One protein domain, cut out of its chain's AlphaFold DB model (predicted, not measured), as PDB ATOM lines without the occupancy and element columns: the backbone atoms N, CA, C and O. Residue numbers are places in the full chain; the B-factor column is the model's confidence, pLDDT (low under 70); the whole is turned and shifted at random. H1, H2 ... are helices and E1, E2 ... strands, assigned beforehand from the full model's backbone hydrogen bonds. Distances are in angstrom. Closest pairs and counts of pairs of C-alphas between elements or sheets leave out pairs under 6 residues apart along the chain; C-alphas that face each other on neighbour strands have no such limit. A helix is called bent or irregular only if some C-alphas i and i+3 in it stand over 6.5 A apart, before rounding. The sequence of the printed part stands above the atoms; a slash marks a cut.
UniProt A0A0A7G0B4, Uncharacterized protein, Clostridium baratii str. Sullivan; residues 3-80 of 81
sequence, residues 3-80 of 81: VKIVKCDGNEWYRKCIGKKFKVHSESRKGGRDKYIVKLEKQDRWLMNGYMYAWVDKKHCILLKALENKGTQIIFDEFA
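This is residues 3 to 80 of the 81 residues of an uncharacterized protein of Clostridium baratii str. Sullivan (UniProt A0A0A7G0B4). The domain is one strongly twisted sheet of six strands that winds from a small body, E4 E3 E2 E1 and the first residues of E5, out into a hairpin of E5 and E6 that reaches away to one end of the longest axis. The unnamed link of residues 6 to 20 loops out towards the other end of that axis, around Gly 10, and the short helix H1 grazes the sheet beyond the ends of E3 and E4 that it joins. E2 bridges the body, with its first residues beside E1 and the rest beside E3. The printed part has 78 residues, with one named helix and six named strands in the order E1 E2 E3 H1 E4 E5 E6; across the sheet the order is E4 E3 E2 E1 E5 E6, all antiparallel, and the class is mostly strand. The whole is compact, with a radius of gyration of the C-alphas of 13.0 A, and spans 39 by 26 by 22 A.

From edge to edge of the six-stranded sheet the strands' lines turn by 149 degrees. E1, residues 3 to 5, is an inner strand and forms a hairpin with E2, residues 21 to 27, across a long link; N 3 and O 22 are 2.9 A apart and N 22 and O 3 are 2.8 A apart, within hydrogen-bond range. The pairing of E2 is staggered: its residues 21 to 22 pair with E1 and its residues 23 to 27 with E3, residues 35 to 39. E2 and E3 are a hairpin, with directions 118 degrees apart, N 37 and O 26 at 2.9 A and N 25 and O 37 at 2.8 A. E1, E2 and E3 make a meander, each strand the antiparallel neighbour of the one before. H1, residues 42 to 48, is on the sheet but only grazes it, with its residues 45 to 48. H1 is irregular, with C-alphas 43 and 46 at 7.1 A; 0 of its 3 O i to N i+4 pairs are within hydrogen-bond range, against 2 of its 4 O i to N i+3 pairs. E4, residues 53 to 57, is an edge strand antiparallel to E3 at 147 degrees, with N 36 and O 56 at 2.8 A; the closest C-alphas of H1 and E4, those of Met 48 and Ala 54, are 7.2 A apart. E1 and E4 are only just apart, with a closest distance of 8.2 A. E5, residues 61 to 68, meets E4 only through their link. E5 is antiparallel to E1 at 138 degrees, with N 4 and O 62 at 3.0 A. E5 is staggered too, pairing with E1 over residues 61 to 63 and over residues 63 to 68 with the other edge strand, E6, residues 74 to 79. E5 and E6 form a hairpin at 141 degrees, with N 67 and O 75 at 2.9 A.

E1 begins at C-alpha 3, (147.180, 237.698, 146.955). E2 measures 15.8 A from first to last C-alpha, E3 13.0 A, H1 11.0 A and E4 13.5 A. E5, the longest strand with 8 residues, measures 21.3 A and begins at C-alpha 61, (144.413, 232.570, 146.277). E6 measures 15.6 A and ends at C-alpha 79, (151.700, 233.098, 139.390).

The two C-alphas farthest apart are those of Gly 31 and Gly 71, at 40.8 A, and the first and last printed C-alphas are 11.1 A apart. The printed part has no cut. The link from E1 to E2, with 15 residues, is long; the link from E2 to E3 is short, and the other four are tight. The mean pLDDT of the printed part is 83.7, with residues 29 to 32, 66 to 75 and 79 to 80 under 70, where the model's confidence is low.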
ATOM      1  N   VAL A   3     147.973 238.843 147.394       92.12
ATOM      2  CA  VAL A   3     147.180 237.698 146.955       92.12
ATOM      3  C   VAL A   3     145.924 238.192 146.266       92.12
ATOM      4  O   VAL A   3     145.354 239.207 146.671       92.12
ATOM      5  N   LYS A   4     145.501 237.480 145.226       94.25
ATOM      6  CA  LYS A   4     144.201 237.674 144.582       94.25
ATOM      7  C   LYS A   4     143.322 236.483 144.912       94.25
ATOM      8  O   LYS A   4     143.743 235.347 144.713       94.25
ATOM      9  N   ILE A   5     142.115 236.751 145.394       94.25
ATOM     10  CA  ILE A   5     141.116 235.706 145.619       94.25
ATOM     11  C   ILE A   5     140.603 235.242 144.255       94.25
ATOM     12  O   ILE A   5     140.134 236.060 143.466       94.25
ATOM     13  N   VAL A   6     140.687 233.947 143.970       95.19
ATOM     14  CA  VAL A   6     140.232 233.348 142.701       95.19
ATOM     15  C   VAL A   6     139.100 232.346 142.893       95.19
ATOM     16  O   VAL A   6     138.374 232.052 141.949       95.19
ATOM     17  N   LYS A   7     138.917 231.847 144.119       93.88
ATOM     18  CA  LYS A   7     137.893 230.864 144.472       93.88
ATOM     19  C   LYS A   7     137.376 231.127 145.892       93.88
ATOM     20  O   LYS A   7     138.038 231.797 146.675       93.88
ATOM     21  N   CYS A   8     136.201 230.602 146.213       91.06
ATOM     22  CA  CYS A   8     135.722 230.385 147.580       91.06
ATOM     23  C   CYS A   8     134.853 229.116 147.590       91.06
ATOM     24  O   CYS A   8     134.256 228.802 146.556       91.06
ATOM     25  N   ASP A   9     134.738 228.414 148.720       91.00
ATOM     26  CA  ASP A   9     133.885 227.220 148.832       91.00
ATOM     27  C   ASP A   9     132.491 227.551 149.426       91.00
ATOM     28  O   ASP A   9     131.599 226.705 149.431       91.00
ATOM     29  N   GLY A  10     132.252 228.804 149.838       84.38
ATOM     30  CA  GLY A  10     130.916 229.396 150.000       84.38
ATOM     31  C   GLY A  10     130.577 229.927 151.397       84.38
ATOM     32  O   GLY A  10     129.619 230.698 151.522       84.38
ATOM     33  N   ASN A  11     131.362 229.572 152.415       86.06
ATOM     34  CA  ASN A  11     131.157 229.993 153.812       86.06
ATOM     35  C   ASN A  11     132.195 231.012 154.296       86.06
ATOM     36  O   ASN A  11     132.153 231.461 155.440       86.06
ATOM     37  N   GLU A  12     133.148 231.378 153.447       93.25
ATOM     38  CA  GLU A  12     134.221 232.283 153.811       93.25
ATOM     39  C   GLU A  12     133.777 233.746 153.720       93.25
ATOM     40  O   GLU A  12     133.016 234.141 152.832       93.25
ATOM     41  N   TRP A  13     134.321 234.591 154.599       93.31
ATOM     42  CA  TRP A  13     134.025 236.029 154.623       93.31
ATOM     43  C   TRP A  13     134.339 236.731 153.290       93.31
ATOM     44  O   TRP A  13     133.729 237.737 152.938       93.31
ATOM     45  N   TYR A  14     135.277 236.171 152.523       93.62
ATOM     46  CA  TYR A  14     135.736 236.684 151.235       93.62
ATOM     47  C   TYR A  14     134.956 236.131 150.034       93.62
ATOM     48  O   TYR A  14     135.375 236.340 148.895       93.62
ATOM     49  N   ARG A  15     133.799 235.478 150.237       93.06
ATOM     50  CA  ARG A  15     132.954 234.949 149.147       93.06
ATOM     51  C   ARG A  15     132.620 235.985 148.067       93.06
ATOM     52  O   ARG A  15     132.536 235.653 146.890       93.06
ATOM     53  N   LYS A  16     132.436 237.250 148.454       90.50
ATOM     54  CA  LYS A  16     132.139 238.366 147.533       90.50
ATOM     55  C   LYS A  16     133.390 239.107 147.045       90.50
ATOM     56  O   LYS A  16     133.277 240.166 146.438       90.50
ATOM     57  N   CYS A  17     134.579 238.582 147.324       92.38
ATOM     58  CA  CYS A  17     135.855 239.226 147.021       92.38
ATOM     59  C   CYS A  17     136.637 238.518 145.908       92.38
ATOM     60  O   CYS A  17     137.821 238.800 145.745       92.38
ATOM     61  N   ILE A  18     136.010 237.624 145.136       93.19
ATOM     62  CA  ILE A  18     136.643 237.001 143.963       93.19
ATOM     63  C   ILE A  18     137.125 238.099 143.000       93.19
ATOM     64  O   ILE A  18     136.406 239.050 142.705       93.19
ATOM     65  N   GLY A  19     138.377 237.995 142.555       91.31
ATOM     66  CA  GLY A  19     139.080 238.992 141.744       91.31
ATOM     67  C   GLY A  19     139.765 240.104 142.548       91.31
ATOM     68  O   GLY A  19     140.647 240.784 142.018       91.31
ATOM     69  N   LYS A  20     139.421 240.275 143.830       92.94
ATOM     70  CA  LYS A  20     139.987 241.320 144.687       92.94
ATOM     71  C   LYS A  20     141.384 240.948 145.176       92.94
ATOM     72  O   LYS A  20     141.681 239.787 145.463       92.94
ATOM     73  N   LYS A  21     142.238 241.967 145.281       93.81
ATOM     74  CA  LYS A  21     143.627 241.856 145.731       93.81
ATOM     75  C   LYS A  21     143.745 242.323 147.173       93.81
ATOM     76  O   LYS A  21     143.214 243.375 147.522       93.81
ATOM     77  N   PHE A  22     144.498 241.587 147.977       92.81
ATOM     78  CA  PHE A  22     144.799 241.959 149.352       92.81
ATOM     79  C   PHE A  22     146.297 241.885 149.628       92.81
ATOM     80  O   PHE A  22     147.011 241.021 149.111       92.81
ATOM     81  N   LYS A  23     146.779 242.801 150.472       92.50
ATOM     82  CA  LYS A  23     148.160 242.782 150.952       92.50
ATOM     83  C   LYS A  23     148.291 241.714 152.033       92.50
ATOM     84  O   LYS A  23     147.584 241.769 153.043       92.50
ATOM     85  N   VAL A  24     149.214 240.775 151.844       92.06
ATOM     86  CA  VAL A  24     149.522 239.781 152.877       92.06
ATOM     87  C   VAL A  24     150.318 240.464 153.983       92.06
ATOM     88  O   VAL A  24     151.343 241.097 153.725       92.06
ATOM     89  N   HIS A  25     149.814 240.360 155.209       91.56
ATOM     90  CA  HIS A  25     150.493 240.794 156.422       91.56
ATOM     91  C   HIS A  25     151.486 239.727 156.894       91.56
ATOM     92  O   HIS A  25     152.638 240.044 157.176       91.56
ATOM     93  N   SER A  26     151.056 238.465 156.936       87.00
ATOM     94  CA  SER A  26     151.908 237.333 157.291       87.00
ATOM     95  C   SER A  26     151.357 236.014 156.751       87.00
ATOM     96  O   SER A  26     150.172 235.884 156.434       87.00
ATOM     97  N   GLU A  27     152.231 235.019 156.642       83.75
ATOM     98  CA  GLU A  27     151.823 233.628 156.458       83.75
ATOM     99  C   GLU A  27     151.612 232.977 157.821       83.75
ATOM    100  O   GLU A  27     152.427 233.149 158.733       83.75
ATOM    101  N   SER A  28     150.529 232.219 157.976       73.00
ATOM    102  CA  SER A  28     150.281 231.520 159.231       73.00
ATOM    103  C   SER A  28     151.244 230.335 159.391       73.00
ATOM    104  O   SER A  28     151.366 229.478 158.518       73.00
ATOM    105  N   ARG A  29     151.973 230.306 160.517       66.38
ATOM    106  CA  ARG A  29     153.044 229.327 160.804       66.38
ATOM    107  C   ARG A  29     152.590 228.121 161.652       66.38
ATOM    108  O   ARG A  29     153.304 227.124 161.693       66.38
ATOM    109  N   LYS A  30     151.422 228.176 162.315       58.56
ATOM    110  CA  LYS A  30     150.842 227.103 163.164       58.56
ATOM    111  C   LYS A  30     149.324 227.022 162.977       58.56
ATOM    112  O   LYS A  30     148.704 228.062 162.801       58.56
ATOM    113  N   GLY A  31     148.732 225.819 163.031       54.91
ATOM    114  CA  GLY A  31     147.272 225.555 163.006       54.91
ATOM    115  C   GLY A  31     146.503 225.989 161.743       54.91
ATOM    116  O   GLY A  31     145.446 225.449 161.445       54.91
ATOM    117  N   GLY A  32     147.047 226.931 160.969       62.03
ATOM    118  CA  GLY A  32     146.515 227.448 159.714       62.03
ATOM    119  C   GLY A  32     147.592 227.530 158.640       62.03
ATOM    120  O   GLY A  32     147.654 228.529 157.939       62.03
ATOM    121  N   ARG A  33     148.445 226.502 158.528       71.00
ATOM    122  CA  ARG A  33     149.556 226.405 157.551       71.00
ATOM    123  C   ARG A  33     149.145 226.781 156.118       71.00
ATOM    124  O   ARG A  33     149.942 227.350 155.369       71.00
ATOM    125  N   ASP A  34     147.875 226.546 155.805       86.38
ATOM    126  CA  ASP A  34     147.264 226.775 154.501       86.38
ATOM    127  C   ASP A  34     146.470 228.081 154.423       86.38
ATOM    128  O   ASP A  34     145.579 228.207 153.589       86.38
ATOM    129  N   LYS A  35     146.790 229.076 155.265       91.06
ATOM    130  CA  LYS A  35     146.138 230.393 155.260       91.06
ATOM    131  C   LYS A  35     147.131 231.551 155.175       91.06
ATOM    132  O   LYS A  35     148.188 231.549 155.813       91.06
ATOM    133  N   TYR A  36     146.749 232.579 154.426       92.19
ATOM    134  CA  TYR A  36     147.358 233.903 154.479       92.19
ATOM    135  C   TYR A  36     146.595 234.792 155.457       92.19
ATOM    136  O   TYR A  36     145.367 234.771 155.499       92.19
ATOM    137  N   ILE A  37     147.323 235.612 156.214       92.75
ATOM    138  CA  ILE A  37     146.745 236.714 156.981       92.75
ATOM    139  C   ILE A  37     146.828 237.958 156.108       92.75
ATOM    140  O   ILE A  37     147.923 238.430 155.797       92.75
ATOM    141  N   VAL A  38     145.682 238.490 155.701       94.00
ATOM    142  CA  VAL A  38     145.594 239.681 154.855       94.00
ATOM    143  C   VAL A  38     145.146 240.894 155.654       94.00
ATOM    144  O   VAL A  38     144.375 240.777 156.607       94.00
ATOM    145  N   LYS A  39     145.636 242.071 155.262       94.44
ATOM    146  CA  LYS A  39     145.155 243.347 155.793       94.44
ATOM    147  C   LYS A  39     143.921 243.799 155.012       94.44
ATOM    148  O   LYS A  39     143.951 243.835 153.783       94.44
ATOM    149  N   LEU A  40     142.870 244.168 155.737       94.12
ATOM    150  CA  LEU A  40     141.640 244.726 155.185       94.12
ATOM    151  C   LEU A  40     141.726 246.251 155.105       94.12
ATOM    152  O   LEU A  40     142.016 246.939 156.095       94.12
ATOM    153  N   GLU A  41     141.425 246.785 153.925       91.56
ATOM    154  CA  GLU A  41     141.214 248.218 153.739       91.56
ATOM    155  C   GLU A  41     139.988 248.682 154.527       91.56
ATOM    156  O   GLU A  41     139.086 247.893 154.805       91.56
ATOM    157  N   LYS A  42     139.932 249.967 154.902       91.19
ATOM    158  CA  LYS A  42     138.857 250.510 155.762       91.19
ATOM    159  C   LYS A  42     137.456 250.162 155.237       91.19
ATOM    160  O   LYS A  42     136.587 249.801 156.022       91.19
ATOM    161  N   GLN A  43     137.288 250.205 153.917       91.31
ATOM    162  CA  GLN A  43     136.052 249.878 153.201       91.31
ATOM    163  C   GLN A  43     135.664 248.393 153.216       91.31
ATOM    164  O   GLN A  43     134.537 248.077 152.872       91.31
ATOM    165  N   ASP A  44     136.572 247.491 153.588       90.81
ATOM    166  CA  ASP A  44     136.361 246.037 153.584       90.81
ATOM    167  C   ASP A  44     136.240 245.450 154.989       90.81
ATOM    168  O   ASP A  44     135.837 244.302 155.149       90.81
ATOM    169  N   ARG A  45     136.553 246.230 156.031       92.50
ATOM    170  CA  ARG A  45     136.515 245.757 157.426       92.50
ATOM    171  C   ARG A  45     135.126 245.299 157.863       92.50
ATOM    172  O   ARG A  45     135.029 244.448 158.739       92.50
ATOM    173  N   TRP A  46     134.059 245.814 157.250       92.81
ATOM    174  CA  TRP A  46     132.687 245.380 157.536       92.81
ATOM    175  C   TRP A  46     132.451 243.896 157.215       92.81
ATOM    176  O   TRP A  46     131.625 243.274 157.871       92.81
ATOM    177  N   LEU A  47     133.215 243.309 156.282       91.00
ATOM    178  CA  LEU A  47     133.153 241.874 155.964       91.00
ATOM    179  C   LEU A  47     133.573 240.992 157.149       91.00
ATOM    180  O   LEU A  47     133.241 239.813 157.194       91.00
ATOM    181  N   MET A  48     134.321 241.569 158.089       92.75
ATOM    182  CA  MET A  48     134.870 240.911 159.269       92.75
ATOM    183  C   MET A  48     134.552 241.725 160.524       92.75
ATOM    184  O   MET A  48     135.417 241.910 161.369       92.75
ATOM    185  N   ASN A  49     133.337 242.268 160.646       92.00
ATOM    186  CA  ASN A  49     132.872 242.955 161.862       92.00
ATOM    187  C   ASN A  49     133.824 244.059 162.385       92.00
ATOM    188  O   ASN A  49     133.951 244.272 163.587       92.00
ATOM    189  N   GLY A  50     134.528 244.754 161.487       91.62
ATOM    190  CA  GLY A  50     135.457 245.836 161.822       91.62
ATOM    191  C   GLY A  50     136.916 245.412 162.032       91.62
ATOM    192  O   GLY A  50     137.776 246.290 162.147       91.62
ATOM    193  N   TYR A  51     137.234 244.112 162.030       93.44
ATOM    194  CA  TYR A  51     138.610 243.640 162.187       93.44
ATOM    195  C   TYR A  51     139.516 244.128 161.047       93.44
ATOM    196  O   TYR A  51     139.120 244.240 159.888       93.44
ATOM    197  N   MET A  52     140.772 244.431 161.384       94.88
ATOM    198  CA  MET A  52     141.766 244.926 160.422       94.88
ATOM    199  C   MET A  52     142.458 243.801 159.643       94.88
ATOM    200  O   MET A  52     143.025 244.051 158.579       94.88
ATOM    201  N   TYR A  53     142.426 242.581 160.170       94.12
ATOM    202  CA  TYR A  53     143.082 241.420 159.586       94.12
ATOM    203  C   TYR A  53     142.104 240.268 159.465       94.12
ATOM    204  O   TYR A  53     141.222 240.102 160.306       94.12
ATOM    205  N   ALA A  54     142.301 239.458 158.434       93.06
ATOM    206  CA  ALA A  54     141.477 238.294 158.188       93.06
ATOM    207  C   ALA A  54     142.293 237.170 157.553       93.06
ATOM    208  O   ALA A  54     143.352 237.406 156.969       93.06
ATOM    209  N   TRP A  55     141.809 235.939 157.694       93.06
ATOM    210  CA  TRP A  55     142.451 234.767 157.111       93.06
ATOM    211  C   TRP A  55     141.813 234.408 155.775       93.06
ATOM    212  O   TRP A  55     140.590 234.384 155.670       93.06
ATOM    213  N   VAL A  56     142.637 234.095 154.781       92.31
ATOM    214  CA  VAL A  56     142.204 233.571 153.478       92.31
ATOM    215  C   VAL A  56     142.946 232.279 153.184       92.31
ATOM    216  O   VAL A  56     144.136 232.177 153.485       92.31
ATOM    217  N   ASP A  57     142.261 231.285 152.628       92.94
ATOM    218  CA  ASP A  57     142.883 230.000 152.329       92.94
ATOM    219  C   ASP A  57     143.818 230.130 151.123       92.94
ATOM    220  O   ASP A  57     143.472 230.714 150.095       92.94
ATOM    221  N   LYS A  58     145.022 229.560 151.236       91.50
ATOM    222  CA  LYS A  58     146.046 229.603 150.184       91.50
ATOM    223  C   LYS A  58     145.526 228.988 148.884       91.50
ATOM    224  O   LYS A  58     145.707 229.585 147.834       91.50
ATOM    225  N   LYS A  59     144.784 227.873 148.968       92.44
ATOM    226  CA  LYS A  59     144.139 227.198 147.819       92.44
ATOM    227  C   LYS A  59     143.101 228.050 147.075       92.44
ATOM    228  O   LYS A  59     142.671 227.689 145.986       92.44
ATOM    229  N   HIS A  60     142.633 229.136 147.686       94.56
ATOM    230  CA  HIS A  60     141.657 230.059 147.103       94.56
ATOM    231  C   HIS A  60     142.312 231.312 146.528       94.56
ATOM    232  O   HIS A  60     141.622 232.178 145.986       94.56
ATOM    233  N   CYS A  61     143.634 231.409 146.644       92.81
ATOM    234  CA  CYS A  61     144.413 232.570 146.277       92.81
ATOM    235  C   CYS A  61     145.439 232.229 145.200       92.81
ATOM    236  O   CYS A  61     146.001 231.138 145.185       92.81
ATOM    237  N   ILE A  62     145.766 233.220 144.377       92.12
ATOM    238  CA  ILE A  62     147.018 233.234 143.616       92.12
ATOM    239  C   ILE A  62     147.956 234.285 144.204       92.12
ATOM    240  O   ILE A  62     147.515 235.348 144.663       92.12
ATOM    241  N   LEU A  63     149.251 233.982 144.205       89.44
ATOM    242  CA  LEU A  63     150.291 234.900 144.648       89.44
ATOM    243  C   LEU A  63     150.591 235.904 143.541       89.44
ATOM    244  O   LEU A  63     150.845 235.541 142.397       89.44
ATOM    245  N   LEU A  64     150.586 237.180 143.910       86.50
ATOM    246  CA  LEU A  64     150.936 238.266 143.013       86.50
ATOM    247  C   LEU A  64     152.310 238.817 143.384       86.50
ATOM    248  O   LEU A  64     152.529 239.281 144.518       86.50
ATOM    249  N   LYS A  65     153.224 238.823 142.412       75.12
ATOM    250  CA  LYS A  65     154.499 239.528 142.539       75.12
ATOM    251  C   LYS A  65     154.275 240.983 142.146       75.12
ATOM    252  O   LYS A  65     153.794 241.267 141.054       75.12
ATOM    253  N   ALA A  66     154.583 241.898 143.059       66.69
ATOM    254  CA  ALA A  66     154.607 243.318 142.741       66.69
ATOM    255  C   ALA A  66     155.874 243.591 141.924       66.69
ATOM    256  O   ALA A  66     156.981 243.397 142.427       66.69
ATOM    257  N   LEU A  67     155.700 243.996 140.672       63.84
ATOM    258  CA  LEU A  67     156.756 244.562 139.848       63.84
ATOM    259  C   LEU A  67     156.617 246.082 139.951       63.84
ATOM    260  O   LEU A  67     155.604 246.653 139.538       63.84
ATOM    261  N   GLU A  68     157.603 246.732 140.565       55.97
ATOM    262  CA  GLU A  68     157.688 248.191 140.549       55.97
ATOM    263  C   GLU A  68     158.187 248.631 139.175       55.97
ATOM    264  O   GLU A  68     159.279 248.249 138.753       55.97
ATOM    265  N   ASN A  69     157.387 249.431 138.471       58.41
ATOM    266  CA  ASN A  69     157.840 250.106 137.265       58.41
ATOM    267  C   ASN A  69     158.268 251.541 137.612       58.41
ATOM    268  O   ASN A  69     157.697 252.154 138.516       58.41
ATOM    269  N   LYS A  70     159.260 252.089 136.894       52.38
ATOM    270  CA  LYS A  70     159.949 253.370 137.198       52.38
ATOM    271  C   LYS A  70     159.073 254.643 137.138       52.38
ATOM    272  O   LYS A  70     159.596 255.748 137.198       52.38
ATOM    273  N   GLY A  71     157.753 254.507 137.075       54.44
ATOM    274  CA  GLY A  71     156.783 255.595 137.163       54.44
ATOM    275  C   GLY A  71     155.566 255.150 137.963       54.44
ATOM    276  O   GLY A  71     154.541 254.818 137.384       54.44
ATOM    277  N   THR A  72     155.706 255.086 139.289       58.59
ATOM    278  CA  THR A  72     154.615 255.096 140.294       58.59
ATOM    279  C   THR A  72     153.534 254.002 140.216       58.59
ATOM    280  O   THR A  72     152.630 253.986 141.052       58.59
ATOM    281  N   GLN A  73     153.600 253.072 139.262       57.97
ATOM    282  CA  GLN A  73     152.565 252.069 139.032       57.97
ATOM    283  C   GLN A  73     153.075 250.672 139.386       57.97
ATOM    284  O   GLN A  73     154.050 250.177 138.821       57.97
ATOM    285  N   ILE A  74     152.394 250.038 140.344       65.25
ATOM    286  CA  ILE A  74     152.643 248.647 140.721       65.25
ATOM    287  C   ILE A  74     151.866 247.756 139.755       65.25
ATOM    288  O   ILE A  74     150.632 247.763 139.752       65.25
ATOM    289  N   ILE A  75     152.591 246.977 138.957       67.69
ATOM    290  CA  ILE A  75     152.013 245.940 138.099       67.69
ATOM    291  C   ILE A  75     152.107 244.615 138.855       67.69
ATOM    292  O   ILE A  75     153.086 244.344 139.551       67.69
ATOM    293  N   PHE A  76     151.059 243.803 138.760       70.31
ATOM    294  CA  PHE A  76     151.019 242.490 139.390       70.31
ATOM    295  C   PHE A  76     151.096 241.414 138.323       70.31
ATOM    296  O   PHE A  76     150.224 241.370 137.460       70.31
ATOM    297  N   ASP A  77     152.105 240.557 138.429       71.25
ATOM    298  CA  ASP A  77     152.216 239.342 137.625       71.25
ATOM    299  C   ASP A  77     151.554 238.173 138.380       71.25
ATOM    300  O   ASP A  77     151.718 238.048 139.604       71.25
ATOM    301  N   GLU A  78     150.725 237.393 137.678       70.81
ATOM    302  CA  GLU A  78     149.921 236.305 138.245       70.81
ATOM    303  C   GLU A  78     150.697 234.984 138.174       70.81
ATOM    304  O   GLU A  78     150.899 234.442 137.094       70.81
ATOM    305  N   PHE A  79     151.088 234.428 139.326       58.34
ATOM    306  CA  PHE A  79     151.700 233.098 139.390       58.34
ATOM    307  C   PHE A  79     150.675 232.082 139.903       58.34
ATOM    308  O   PHE A  79     150.218 232.172 141.048       58.34
ATOM    309  N   ALA A  80     150.317 231.116 139.058       52.28
ATOM    310  CA  ALA A  80     149.613 229.903 139.461       52.28
ATOM    311  C   ALA A  80     150.658 228.823 139.797       52.28
ATOM    312  O   ALA A  80     151.555 228.580 138.991       52.28
TER     313      ALA A  80